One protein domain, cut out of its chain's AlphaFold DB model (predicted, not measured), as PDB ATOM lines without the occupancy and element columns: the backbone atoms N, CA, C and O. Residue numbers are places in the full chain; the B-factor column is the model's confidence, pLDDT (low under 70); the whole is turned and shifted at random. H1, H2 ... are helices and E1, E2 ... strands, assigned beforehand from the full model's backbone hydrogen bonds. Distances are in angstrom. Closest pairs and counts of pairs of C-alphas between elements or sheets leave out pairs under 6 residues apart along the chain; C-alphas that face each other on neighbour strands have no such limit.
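This is residues 3 to 78 of the 128 residues of the protein "Condensation domain-containing protein" of Delftia tsuruhatensis (UniProt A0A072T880). This is a drawn-out chain of separate pieces: the strand hairpin E1 and E2 makes one end, H1 folds back from it, and a long link leads away to H2 and then, round a corner, to H3. Residues 53 to 78 stand free and stick out as an arm. The printed part has 76 residues, with two named strands and then three named helices in the order E1, E2, H1, H2, H3; the sheet, E1 - E2, is antiparallel, and the class is mixed, helices and strands. The whole is extended, with a radius of gyration of the C-alphas of 19.7 A, and flat, spanning 60 by 32 by 16 A.

Find C-alpha 3 at (-14.510, -49.474, -25.970), where E1, residues 3 to 9, begins its 18.7 A. E2, residues 12 to 18, covers 19.7 A. Look next for H1, residues 26 to 40, 21.1 A long, which starts at C-alpha 26 at (-27.676, -39.595, -23.357). H2, residues 52 to 60, measures 12.5 A. H3, residues 64 to 75, runs 16.4 A and ends at C-alpha 75 at (-49.754, -30.002, -32.558).

E1 and E2 form a hairpin, antiparallel at 159 degrees, and the C-alphas of Arg 7 and His 13, which face each other, are 4.4 A apart. Look there for N 6 and O 14, 2.9 A, and N 14 and O 6, 2.8 A, within hydrogen-bond range. H1 is apart from E1, H2 and H3. H2 and H3 are apart too, though a tight link of 3 residues joins them. In H1, H2 and H3 every O i to N i+4 pair is within hydrogen-bond range.

The two C-alphas farthest apart, those of Asp 10 and Pro 77, are 60.3 A apart. The link from H1 to H2 is long, with 11 residues. The printed part has no cut, and no printed residue is under 70 in pLDDT.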
ATOM      1  N   LEU A   3     -15.320 -50.103 -27.008       93.56
ATOM      2  CA  LEU A   3     -14.510 -49.474 -25.970       93.56
ATOM      3  C   LEU A   3     -13.033 -49.636 -26.334       93.56
ATOM      4  O   LEU A   3     -12.616 -50.716 -26.750       93.56
ATOM      5  N   ALA A   4     -12.249 -48.574 -26.189       95.25
ATOM      6  CA  ALA A   4     -10.800 -48.618 -26.296       95.25
ATOM      7  C   ALA A   4     -10.187 -47.847 -25.129       95.25
ATOM      8  O   ALA A   4     -10.555 -46.701 -24.876       95.25
ATOM      9  N   LEU A   5      -9.241 -48.472 -24.434       95.19
ATOM     10  CA  LEU A   5      -8.478 -47.836 -23.371       95.19
ATOM     11  C   LEU A   5      -7.051 -47.617 -23.871       95.19
ATOM     12  O   LEU A   5      -6.351 -48.570 -24.201       95.19
ATOM     13  N   VAL A   6      -6.632 -46.359 -23.950       97.19
ATOM     14  CA  VAL A   6      -5.300 -45.976 -24.422       97.19
ATOM     15  C   VAL A   6      -4.510 -45.452 -23.235       97.19
ATOM     16  O   VAL A   6      -4.903 -44.460 -22.624       97.19
ATOM     17  N   ARG A   7      -3.402 -46.112 -22.891       96.75
ATOM     18  CA  ARG A   7      -2.474 -45.607 -21.874       96.75
ATOM     19  C   ARG A   7      -1.768 -44.366 -22.412       96.75
ATOM     20  O   ARG A   7      -1.203 -44.419 -23.500       96.75
ATOM     21  N   VAL A   8      -1.799 -43.276 -21.648       97.31
ATOM     22  CA  VAL A   8      -1.164 -42.001 -22.029       97.31
ATOM     23  C   VAL A   8       0.065 -41.677 -21.181       97.31
ATOM     24  O   VAL A   8       0.988 -41.039 -21.675       97.31
ATOM     25  N   SER A   9       0.116 -42.160 -19.940       96.00
ATOM     26  CA  SER A   9       1.285 -42.114 -19.054       96.00
ATOM     27  C   SER A   9       1.097 -43.113 -17.906       96.00
ATOM     28  O   SER A   9       0.101 -43.846 -17.864       96.00
ATOM     29  N   ASP A  10       2.039 -43.164 -16.967       94.06
ATOM     30  CA  ASP A  10       1.893 -43.998 -15.777       94.06
ATOM     31  C   ASP A  10       0.681 -43.561 -14.947       94.06
ATOM     32  O   ASP A  10       0.514 -42.397 -14.586       94.06
ATOM     33  N   GLY A  11      -0.223 -44.512 -14.703       91.69
ATOM     34  CA  GLY A  11      -1.477 -44.275 -13.986       91.69
ATOM     35  C   GLY A  11      -2.567 -43.543 -14.781       91.69
ATOM     36  O   GLY A  11      -3.679 -43.427 -14.274       91.69
ATOM     37  N   SER A  12      -2.313 -43.111 -16.022       95.00
ATOM     38  CA  SER A  12      -3.271 -42.308 -16.800       95.00
ATOM     39  C   SER A  12      -3.693 -42.990 -18.097       95.00
ATOM     40  O   SER A  12      -2.867 -43.474 -18.877       95.00
ATOM     41  N   HIS A  13      -5.002 -42.994 -18.356       95.44
ATOM     42  CA  HIS A  13      -5.591 -43.595 -19.549       95.44
ATOM     43  C   HIS A  13      -6.671 -42.692 -20.146       95.44
ATOM     44  O   HIS A  13      -7.423 -42.040 -19.425       95.44
ATOM     45  N   HIS A  14      -6.794 -42.716 -21.469       95.88
ATOM     46  CA  HIS A  14      -7.973 -42.234 -22.174       95.88
ATOM     47  C   HIS A  14      -8.916 -43.404 -22.437       95.88
ATOM     48  O   HIS A  14      -8.528 -44.393 -23.060       95.88
ATOM     49  N   CYS A  15     -10.162 -43.272 -21.990       93.88
ATOM     50  CA  CYS A  15     -11.236 -44.191 -22.336       93.88
ATOM     51  C   CYS A  15     -12.021 -43.613 -23.516       93.88
ATOM     52  O   CYS A  15     -12.666 -42.572 -23.395       93.88
ATOM     53  N   ILE A  16     -11.939 -44.277 -24.666       94.31
ATOM     54  CA  ILE A  16     -12.694 -43.936 -25.867       94.31
ATOM     55  C   ILE A  16     -13.862 -44.907 -25.956       94.31
ATOM     56  O   ILE A  16     -13.680 -46.107 -26.173       94.31
ATOM     57  N   TRP A  17     -15.068 -44.375 -25.819       91.50
ATOM     58  CA  TRP A  17     -16.301 -45.133 -25.947       91.50
ATOM     59  C   TRP A  17     -17.072 -44.655 -27.171       91.50
ATOM     60  O   TRP A  17     -17.409 -43.480 -27.304       91.50
ATOM     61  N   THR A  18     -17.347 -45.584 -28.081       91.50
ATOM     62  CA  THR A  18     -18.218 -45.359 -29.232       91.50
ATOM     63  C   THR A  18     -19.480 -46.204 -29.108       91.50
ATOM     64  O   THR A  18     -19.432 -47.438 -29.012       91.50
ATOM     65  N   ALA A  19     -20.620 -45.524 -29.142       90.00
ATOM     66  CA  ALA A  19     -21.947 -46.105 -29.049       90.00
ATOM     67  C   ALA A  19     -22.792 -45.737 -30.267       90.00
ATOM     68  O   ALA A  19     -22.594 -44.688 -30.874       90.00
ATOM     69  N   HIS A  20     -23.734 -46.609 -30.623       90.19
ATOM     70  CA  HIS A  20     -24.706 -46.309 -31.667       90.19
ATOM     71  C   HIS A  20     -25.960 -45.722 -31.010       90.19
ATOM     72  O   HIS A  20     -26.615 -46.421 -30.239       90.19
ATOM     73  N   HIS A  21     -26.320 -44.475 -31.333       89.38
ATOM     74  CA  HIS A  21     -27.416 -43.756 -30.661       89.38
ATOM     75  C   HIS A  21     -28.797 -44.407 -30.799       89.38
ATOM     76  O   HIS A  21     -29.658 -44.186 -29.960       89.38
ATOM     77  N   LEU A  22     -28.992 -45.262 -31.809       90.25
ATOM     78  CA  LEU A  22     -30.200 -46.089 -31.923       90.25
ATOM     79  C   LEU A  22     -30.444 -46.976 -30.685       90.25
ATOM     80  O   LEU A  22     -31.585 -47.288 -30.383       90.25
ATOM     81  N   LEU A  23     -29.376 -47.403 -30.002       85.75
ATOM     82  CA  LEU A  23     -29.452 -48.312 -28.854       85.75
ATOM     83  C   LEU A  23     -29.339 -47.590 -27.511       85.75
ATOM     84  O   LEU A  23     -29.709 -48.154 -26.488       85.75
ATOM     85  N   THR A  24     -28.778 -46.380 -27.500       87.62
ATOM     86  CA  THR A  24     -28.517 -45.628 -26.272       87.62
ATOM     87  C   THR A  24     -28.713 -44.135 -26.494       87.62
ATOM     88  O   THR A  24     -28.043 -43.519 -27.329       87.62
ATOM     89  N   ASP A  25     -29.563 -43.535 -25.675       90.50
ATOM     90  CA  ASP A  25     -29.659 -42.090 -25.518       90.50
ATOM     91  C   ASP A  25     -28.612 -41.559 -24.509       90.50
ATOM     92  O   ASP A  25     -27.783 -42.306 -23.972       90.50
ATOM     93  N   GLY A  26     -28.617 -40.245 -24.273       88.31
ATOM     94  CA  GLY A  26     -27.676 -39.595 -23.357       88.31
ATOM     95  C   GLY A  26     -27.848 -40.012 -21.892       88.31
ATOM     96  O   GLY A  26     -26.849 -40.217 -21.208       88.31
ATOM     97  N   TRP A  27     -29.087 -40.197 -21.430       91.94
ATOM     98  CA  TRP A  27     -29.380 -40.642 -20.067       91.94
ATOM     99  C   TRP A  27     -28.862 -42.061 -19.843       91.94
ATOM    100  O   TRP A  27     -28.073 -42.307 -18.928       91.94
ATOM    101  N   SER A  28     -29.252 -42.984 -20.723       90.06
ATOM    102  CA  SER A  28     -28.862 -44.394 -20.655       90.06
ATOM    103  C   SER A  28     -27.337 -44.559 -20.700       90.06
ATOM    104  O   SER A  28     -26.768 -45.349 -19.947       90.06
ATOM    105  N   SER A  29     -26.652 -43.759 -21.527       90.38
ATOM    106  CA  SER A  29     -25.185 -43.771 -21.625       90.38
ATOM    107  C   SER A  29     -24.506 -43.313 -20.329       90.38
ATOM    108  O   SER A  29     -23.549 -43.946 -19.879       90.38
ATOM    109  N   SER A  30     -24.998 -42.241 -19.699       90.75
ATOM    110  CA  SER A  30     -24.475 -41.765 -18.412       90.75
ATOM    111  C   SER A  30     -24.741 -42.746 -17.268       90.75
ATOM    112  O   SER A  30     -23.847 -42.957 -16.448       90.75
ATOM    113  N   SER A  31     -25.924 -43.375 -17.227       92.06
ATOM    114  CA  SER A  31     -26.254 -44.394 -16.219       92.06
ATOM    115  C   SER A  31     -25.311 -45.590 -16.315       92.06
ATOM    116  O   SER A  31     -24.651 -45.936 -15.335       92.06
ATOM    117  N   LEU A  32     -25.155 -46.141 -17.525       90.75
ATOM    118  CA  LEU A  32     -24.268 -47.274 -17.782       90.75
ATOM    119  C   LEU A  32     -22.811 -46.951 -17.421       90.75
ATOM    120  O   LEU A  32     -22.135 -47.771 -16.803       90.75
ATOM    121  N   LEU A  33     -22.323 -45.745 -17.741       91.06
ATOM    122  CA  LEU A  33     -20.981 -45.332 -17.318       91.06
ATOM    123  C   LEU A  33     -20.839 -45.344 -15.793       91.06
ATOM    124  O   LEU A  33     -19.831 -45.803 -15.262       91.06
ATOM    125  N   GLY A  34     -21.845 -44.814 -15.094       92.56
ATOM    126  CA  GLY A  34     -21.869 -44.754 -13.638       92.56
ATOM    127  C   GLY A  34     -21.880 -46.136 -12.987       92.56
ATOM    128  O   GLY A  34     -21.227 -46.325 -11.963       92.56
ATOM    129  N   GLU A  35     -22.586 -47.101 -13.576       93.94
ATOM    130  CA  GLU A  35     -22.601 -48.505 -13.139       93.94
ATOM    131  C   GLU A  35     -21.236 -49.164 -13.325       93.94
ATOM    132  O   GLU A  35     -20.690 -49.696 -12.363       93.94
ATOM    133  N   VAL A  36     -20.631 -49.029 -14.509       92.19
ATOM    134  CA  VAL A  36     -19.284 -49.552 -14.789       92.19
ATOM    135  C   VAL A  36     -18.254 -48.983 -13.810       92.19
ATOM    136  O   VAL A  36     -17.413 -49.714 -13.297       92.19
ATOM    137  N   LEU A  37     -18.316 -47.682 -13.510       93.31
ATOM    138  CA  LEU A  37     -17.395 -47.050 -12.560       93.31
ATOM    139  C   LEU A  37     -17.644 -47.463 -11.100       93.31
ATOM    140  O   LEU A  37     -16.705 -47.427 -10.302       93.31
ATOM    141  N   ARG A  38     -18.881 -47.813 -10.729       95.69
ATOM    142  CA  ARG A  38     -19.210 -48.355  -9.400       95.69
ATOM    143  C   ARG A  38     -18.678 -49.770  -9.248       95.69
ATOM    144  O   ARG A  38     -17.935 -50.022  -8.301       95.69
ATOM    145  N   ASP A  39     -18.983 -50.624 -10.214       95.50
ATOM    146  CA  ASP A  39     -18.502 -52.001 -10.251       95.50
ATOM    147  C   ASP A  39     -16.966 -52.045 -10.237       95.50
ATOM    148  O   ASP A  39     -16.360 -52.726  -9.414       95.50
ATOM    149  N   TYR A  40     -16.316 -51.171 -11.018       92.44
ATOM    150  CA  TYR A  40     -14.859 -51.007 -11.010       92.44
ATOM    151  C   TYR A  40     -14.275 -50.649  -9.629       92.44
ATOM    152  O   TYR A  40     -13.136 -50.999  -9.324       92.44
ATOM    153  N   LYS A  41     -15.039 -49.963  -8.770       95.94
ATOM    154  CA  LYS A  41     -14.646 -49.627  -7.389       95.94
ATOM    155  C   LYS A  41     -15.013 -50.715  -6.373       95.94
ATOM    156  O   LYS A  41     -14.825 -50.498  -5.177       95.94
ATOM    157  N   GLY A  42     -15.552 -51.851  -6.816       96.31
ATOM    158  CA  GLY A  42     -16.053 -52.919  -5.951       96.31
ATOM    159  C   GLY A  42     -17.382 -52.585  -5.267       96.31
ATOM    160  O   GLY A  42     -17.725 -53.201  -4.262       96.31
ATOM    161  N   ILE A  43     -18.119 -51.592  -5.773       97.25
ATOM    162  CA  ILE A  43     -19.452 -51.243  -5.279       97.25
ATOM    163  C   ILE A  43     -20.465 -52.039  -6.098       97.25
ATOM    164  O   ILE A  43     -20.551 -51.846  -7.310       97.25
ATOM    165  N   ALA A  44     -21.241 -52.896  -5.430       94.12
ATOM    166  CA  ALA A  44     -22.266 -53.701  -6.080       94.12
ATOM    167  C   ALA A  44     -23.251 -52.824  -6.873       94.12
ATOM    168  O   ALA A  44     -23.683 -51.757  -6.422       94.12
ATOM    169  N   VAL A  45     -23.590 -53.283  -8.074       93.38
ATOM    170  CA  VAL A  45     -24.620 -52.686  -8.919       93.38
ATOM    171  C   VAL A  45     -25.862 -53.554  -8.796       93.38
ATOM    172  O   VAL A  45     -25.800 -54.753  -9.062       93.38
ATOM    173  N   GLU A  46     -26.971 -52.950  -8.380       90.69
ATOM    174  CA  GLU A  46     -28.246 -53.658  -8.305       90.69
ATOM    175  C   GLU A  46     -28.665 -54.150  -9.697       90.69
ATOM    176  O   GLU A  46     -28.603 -53.376 -10.661       90.69
ATOM    177  N   PRO A  47     -29.079 -55.421  -9.830       86.69
ATOM    178  CA  PRO A  47     -29.576 -55.940 -11.089       86.69
ATOM    179  C   PRO A  47     -30.888 -55.249 -11.471       86.69
ATOM    180  O   PRO A  47     -31.717 -54.905 -10.630       86.69
ATOM    181  N   VAL A  48     -31.072 -55.053 -12.773       87.00
ATOM    182  CA  VAL A  48     -32.313 -54.521 -13.330       87.00
ATOM    183  C   VAL A  48     -33.174 -55.695 -13.789       87.00
ATOM    184  O   VAL A  48     -32.774 -56.444 -14.677       87.00
ATOM    185  N   ASP A  49     -34.372 -55.823 -13.219       88.38
ATOM    186  CA  ASP A  49     -35.316 -56.921 -13.510       88.38
ATOM    187  C   ASP A  49     -36.087 -56.753 -14.833       88.38
ATOM    188  O   ASP A  49     -36.985 -57.529 -15.155       88.38
ATOM    189  N   THR A  50     -35.766 -55.721 -15.609       87.81
ATOM    190  CA  THR A  50     -36.440 -55.371 -16.862       87.81
ATOM    191  C   THR A  50     -35.434 -55.274 -17.995       87.81
ATOM    192  O   THR A  50     -34.340 -54.724 -17.850       87.81
ATOM    193  N   SER A  51     -35.808 -55.821 -19.149       91.31
ATOM    194  CA  SER A  51     -35.004 -55.763 -20.357       91.31
ATOM    195  C   SER A  51     -35.580 -54.775 -21.370       91.31
ATOM    196  O   SER A  51     -36.778 -54.490 -21.414       91.31
ATOM    197  N   TYR A  52     -34.730 -54.310 -22.289       91.25
ATOM    198  CA  TYR A  52     -35.191 -53.510 -23.427       91.25
ATOM    199  C   TYR A  52     -36.250 -54.248 -24.268       91.25
ATOM    200  O   TYR A  52     -37.142 -53.620 -24.831       91.25
ATOM    201  N   ARG A  53     -36.208 -55.587 -24.315       94.44
ATOM    202  CA  ARG A  53     -37.236 -56.404 -24.978       94.44
ATOM    203  C   ARG A  53     -38.604 -56.220 -24.324       94.44
ATOM    204  O   ARG A  53     -39.585 -56.088 -25.050       94.44
ATOM    205  N   ASP A  54     -38.662 -56.197 -22.996       95.50
ATOM    206  CA  ASP A  54     -39.918 -56.029 -22.256       95.50
ATOM    207  C   ASP A  54     -40.506 -54.640 -22.506       95.50
ATOM    208  O   ASP A  54     -41.707 -54.501 -22.734       95.50
ATOM    209  N   TYR A  55     -39.644 -53.621 -22.585       93.62
ATOM    210  CA  TYR A  55     -40.039 -52.279 -23.005       93.62
ATOM    211  C   TYR A  55     -40.620 -52.251 -24.428       93.62
ATOM    212  O   TYR A  55     -41.669 -51.648 -24.647       93.62
ATOM    213  N   ILE A  56     -39.995 -52.936 -25.396       95.56
ATOM    214  CA  ILE A  56     -40.541 -53.042 -26.760       95.56
ATOM    215  C   ILE A  56     -41.884 -53.780 -26.772       95.56
ATOM    216  O   ILE A  56     -42.811 -53.335 -27.447       95.56
ATOM    217  N   ALA A  57     -42.017 -54.877 -26.025       97.12
ATOM    218  CA  ALA A  57     -43.271 -55.621 -25.933       97.12
ATOM    219  C   ALA A  57     -44.395 -54.756 -25.340       97.12
ATOM    220  O   ALA A  57     -45.513 -54.748 -25.857       97.12
ATOM    221  N   TRP A  58     -44.084 -53.970 -24.307       96.31
ATOM    222  CA  TRP A  58     -45.005 -52.987 -23.744       96.31
ATOM    223  C   TRP A  58     -45.393 -51.909 -24.765       96.31
ATOM    224  O   TRP A  58     -46.583 -51.649 -24.939       96.31
ATOM    225  N   LEU A  59     -44.425 -51.334 -25.491       96.06
ATOM    226  CA  LEU A  59     -44.686 -50.338 -26.539       96.06
ATOM    227  C   LEU A  59     -45.621 -50.873 -27.630       96.06
ATOM    228  O   LEU A  59     -46.524 -50.166 -28.070       96.06
ATOM    229  N   GLN A  60     -45.426 -52.122 -28.055       96.62
ATOM    230  CA  GLN A  60     -46.267 -52.768 -29.067       96.62
ATOM    231  C   GLN A  60     -47.716 -52.959 -28.603       96.62
ATOM    232  O   GLN A  60     -48.616 -53.007 -29.438       96.62
ATOM    233  N   GLY A  61     -47.945 -53.048 -27.291       96.75
ATOM    234  CA  GLY A  61     -49.276 -53.153 -26.699       96.75
ATOM    235  C   GLY A  61     -50.032 -51.826 -26.580       96.75
ATOM    236  O   GLY A  61     -51.198 -51.837 -26.189       96.75
ATOM    237  N   LEU A  62     -49.404 -50.685 -26.884       96.62
ATOM    238  CA  LEU A  62     -50.056 -49.380 -26.790       96.62
ATOM    239  C   LEU A  62     -51.075 -49.171 -27.918       96.62
ATOM    240  O   LEU A  62     -50.890 -49.613 -29.054       96.62
ATOM    241  N   ASP A  63     -52.137 -48.421 -27.625       97.06
ATOM    242  CA  ASP A  63     -53.052 -47.941 -28.657       97.06
ATOM    243  C   ASP A  63     -52.377 -46.813 -29.455       97.06
ATOM    244  O   ASP A  63     -52.274 -45.655 -29.026       97.06
ATOM    245  N   HIS A  64     -51.892 -47.181 -30.636       95.44
ATOM    246  CA  HIS A  64     -51.214 -46.267 -31.546       95.44
ATOM    247  C   HIS A  64     -52.183 -45.213 -32.104       95.44
ATOM    248  O   HIS A  64     -51.777 -44.071 -32.309       95.44
ATOM    249  N   GLY A  65     -53.464 -45.557 -32.282       97.44
ATOM    250  CA  GLY A  65     -54.489 -44.637 -32.778       97.44
ATOM    251  C   GLY A  65     -54.847 -43.569 -31.748       97.44
ATOM    252  O   GLY A  65     -54.899 -42.383 -32.076       97.44
ATOM    253  N   ALA A  66     -55.011 -43.961 -30.481       97.38
ATOM    254  CA  ALA A  66     -55.212 -43.012 -29.386       97.38
ATOM    255  C   ALA A  66     -54.002 -42.079 -29.210       97.38
ATOM    256  O   ALA A  66     -54.167 -40.867 -29.045       97.38
ATOM    257  N   SER A  67     -52.787 -42.630 -29.299       96.31
ATOM    258  CA  SER A  67     -51.540 -41.862 -29.209       96.31
ATOM    259  C   SER A  67     -51.420 -40.841 -30.344       96.31
ATOM    260  O   SER A  67     -51.108 -39.674 -30.106       96.31
ATOM    261  N   GLU A  68     -51.716 -41.251 -31.579       97.56
ATOM    262  CA  GLU A  68     -51.717 -40.355 -32.734       97.56
ATOM    263  C   GLU A  68     -52.763 -39.246 -32.583       97.56
ATOM    264  O   GLU A  68     -52.443 -38.071 -32.761       97.56
ATOM    265  N   ALA A  69     -54.004 -39.596 -32.228       98.12
ATOM    266  CA  ALA A  69     -55.086 -38.631 -32.052       98.12
ATOM    267  C   ALA A  69     -54.741 -37.579 -30.985       98.12
ATOM    268  O   ALA A  69     -54.992 -36.386 -31.182       98.12
ATOM    269  N   TYR A  70     -54.117 -38.009 -29.884       97.38
ATOM    270  CA  TYR A  70     -53.620 -37.128 -28.834       97.38
ATOM    271  C   TYR A  70     -52.582 -36.133 -29.366       97.38
ATOM    272  O   TYR A  70     -52.777 -34.919 -29.254       97.38
ATOM    273  N   TRP A  71     -51.511 -36.627 -29.997       96.75
ATOM    274  CA  TRP A  71     -50.448 -35.765 -30.515       96.75
ATOM    275  C   TRP A  71     -50.948 -34.839 -31.618       96.75
ATOM    276  O   TRP A  71     -50.630 -33.653 -31.599       96.75
ATOM    277  N   ARG A  72     -51.795 -35.337 -32.524       96.81
ATOM    278  CA  ARG A  72     -52.410 -34.536 -33.585       96.81
ATOM    279  C   ARG A  72     -53.196 -33.368 -33.007       96.81
ATOM    280  O   ARG A  72     -53.014 -32.247 -33.464       96.81
ATOM    281  N   ARG A  73     -54.023 -33.603 -31.984       97.50
ATOM    282  CA  ARG A  73     -54.768 -32.534 -31.303       97.50
ATOM    283  C   ARG A  73     -53.838 -31.497 -30.668       97.50
ATOM    284  O   ARG A  73     -54.157 -30.315 -30.715       97.50
ATOM    285  N   LEU A  74     -52.720 -31.925 -30.077       95.56
ATOM    286  CA  LEU A  74     -51.762 -31.020 -29.437       95.56
ATOM    287  C   LEU A  74     -50.986 -30.156 -30.433       95.56
ATOM    288  O   LEU A  74     -50.749 -28.986 -30.149       95.56
ATOM    289  N   VAL A  75     -50.576 -30.721 -31.572       94.56
ATOM    290  CA  VAL A  75     -49.754 -30.002 -32.558       94.56
ATOM    291  C   VAL A  75     -50.579 -29.247 -33.597       94.56
ATOM    292  O   VAL A  75     -50.040 -28.366 -34.251       94.56
ATOM    293  N   GLN A  76     -51.876 -29.547 -33.751       95.69
ATOM    294  CA  GLN A  76     -52.752 -28.886 -34.730       95.69
ATOM    295  C   GLN A  76     -52.759 -27.346 -34.647       95.69
ATOM    296  O   GLN A  76     -52.786 -26.724 -35.712       95.69
ATOM    297  N   PRO A  77     -52.696 -26.714 -33.457       94.31
ATOM    298  CA  PRO A  77     -52.644 -25.255 -33.353       94.31
ATOM    299  C   PRO A  77     -51.298 -24.643 -33.774       94.31
ATOM    300  O   PRO A  77     -51.189 -23.424 -33.877       94.31
ATOM    301  N   LEU A  78     -50.252 -25.454 -33.965       92.06
ATOM    302  CA  LEU A  78     -48.924 -24.982 -34.347       92.06
ATOM    303  C   LEU A  78     -48.863 -24.824 -35.869       92.06
ATOM    304  O   LEU A  78     -48.844 -25.803 -36.613       92.06
TER     305      LEU A  78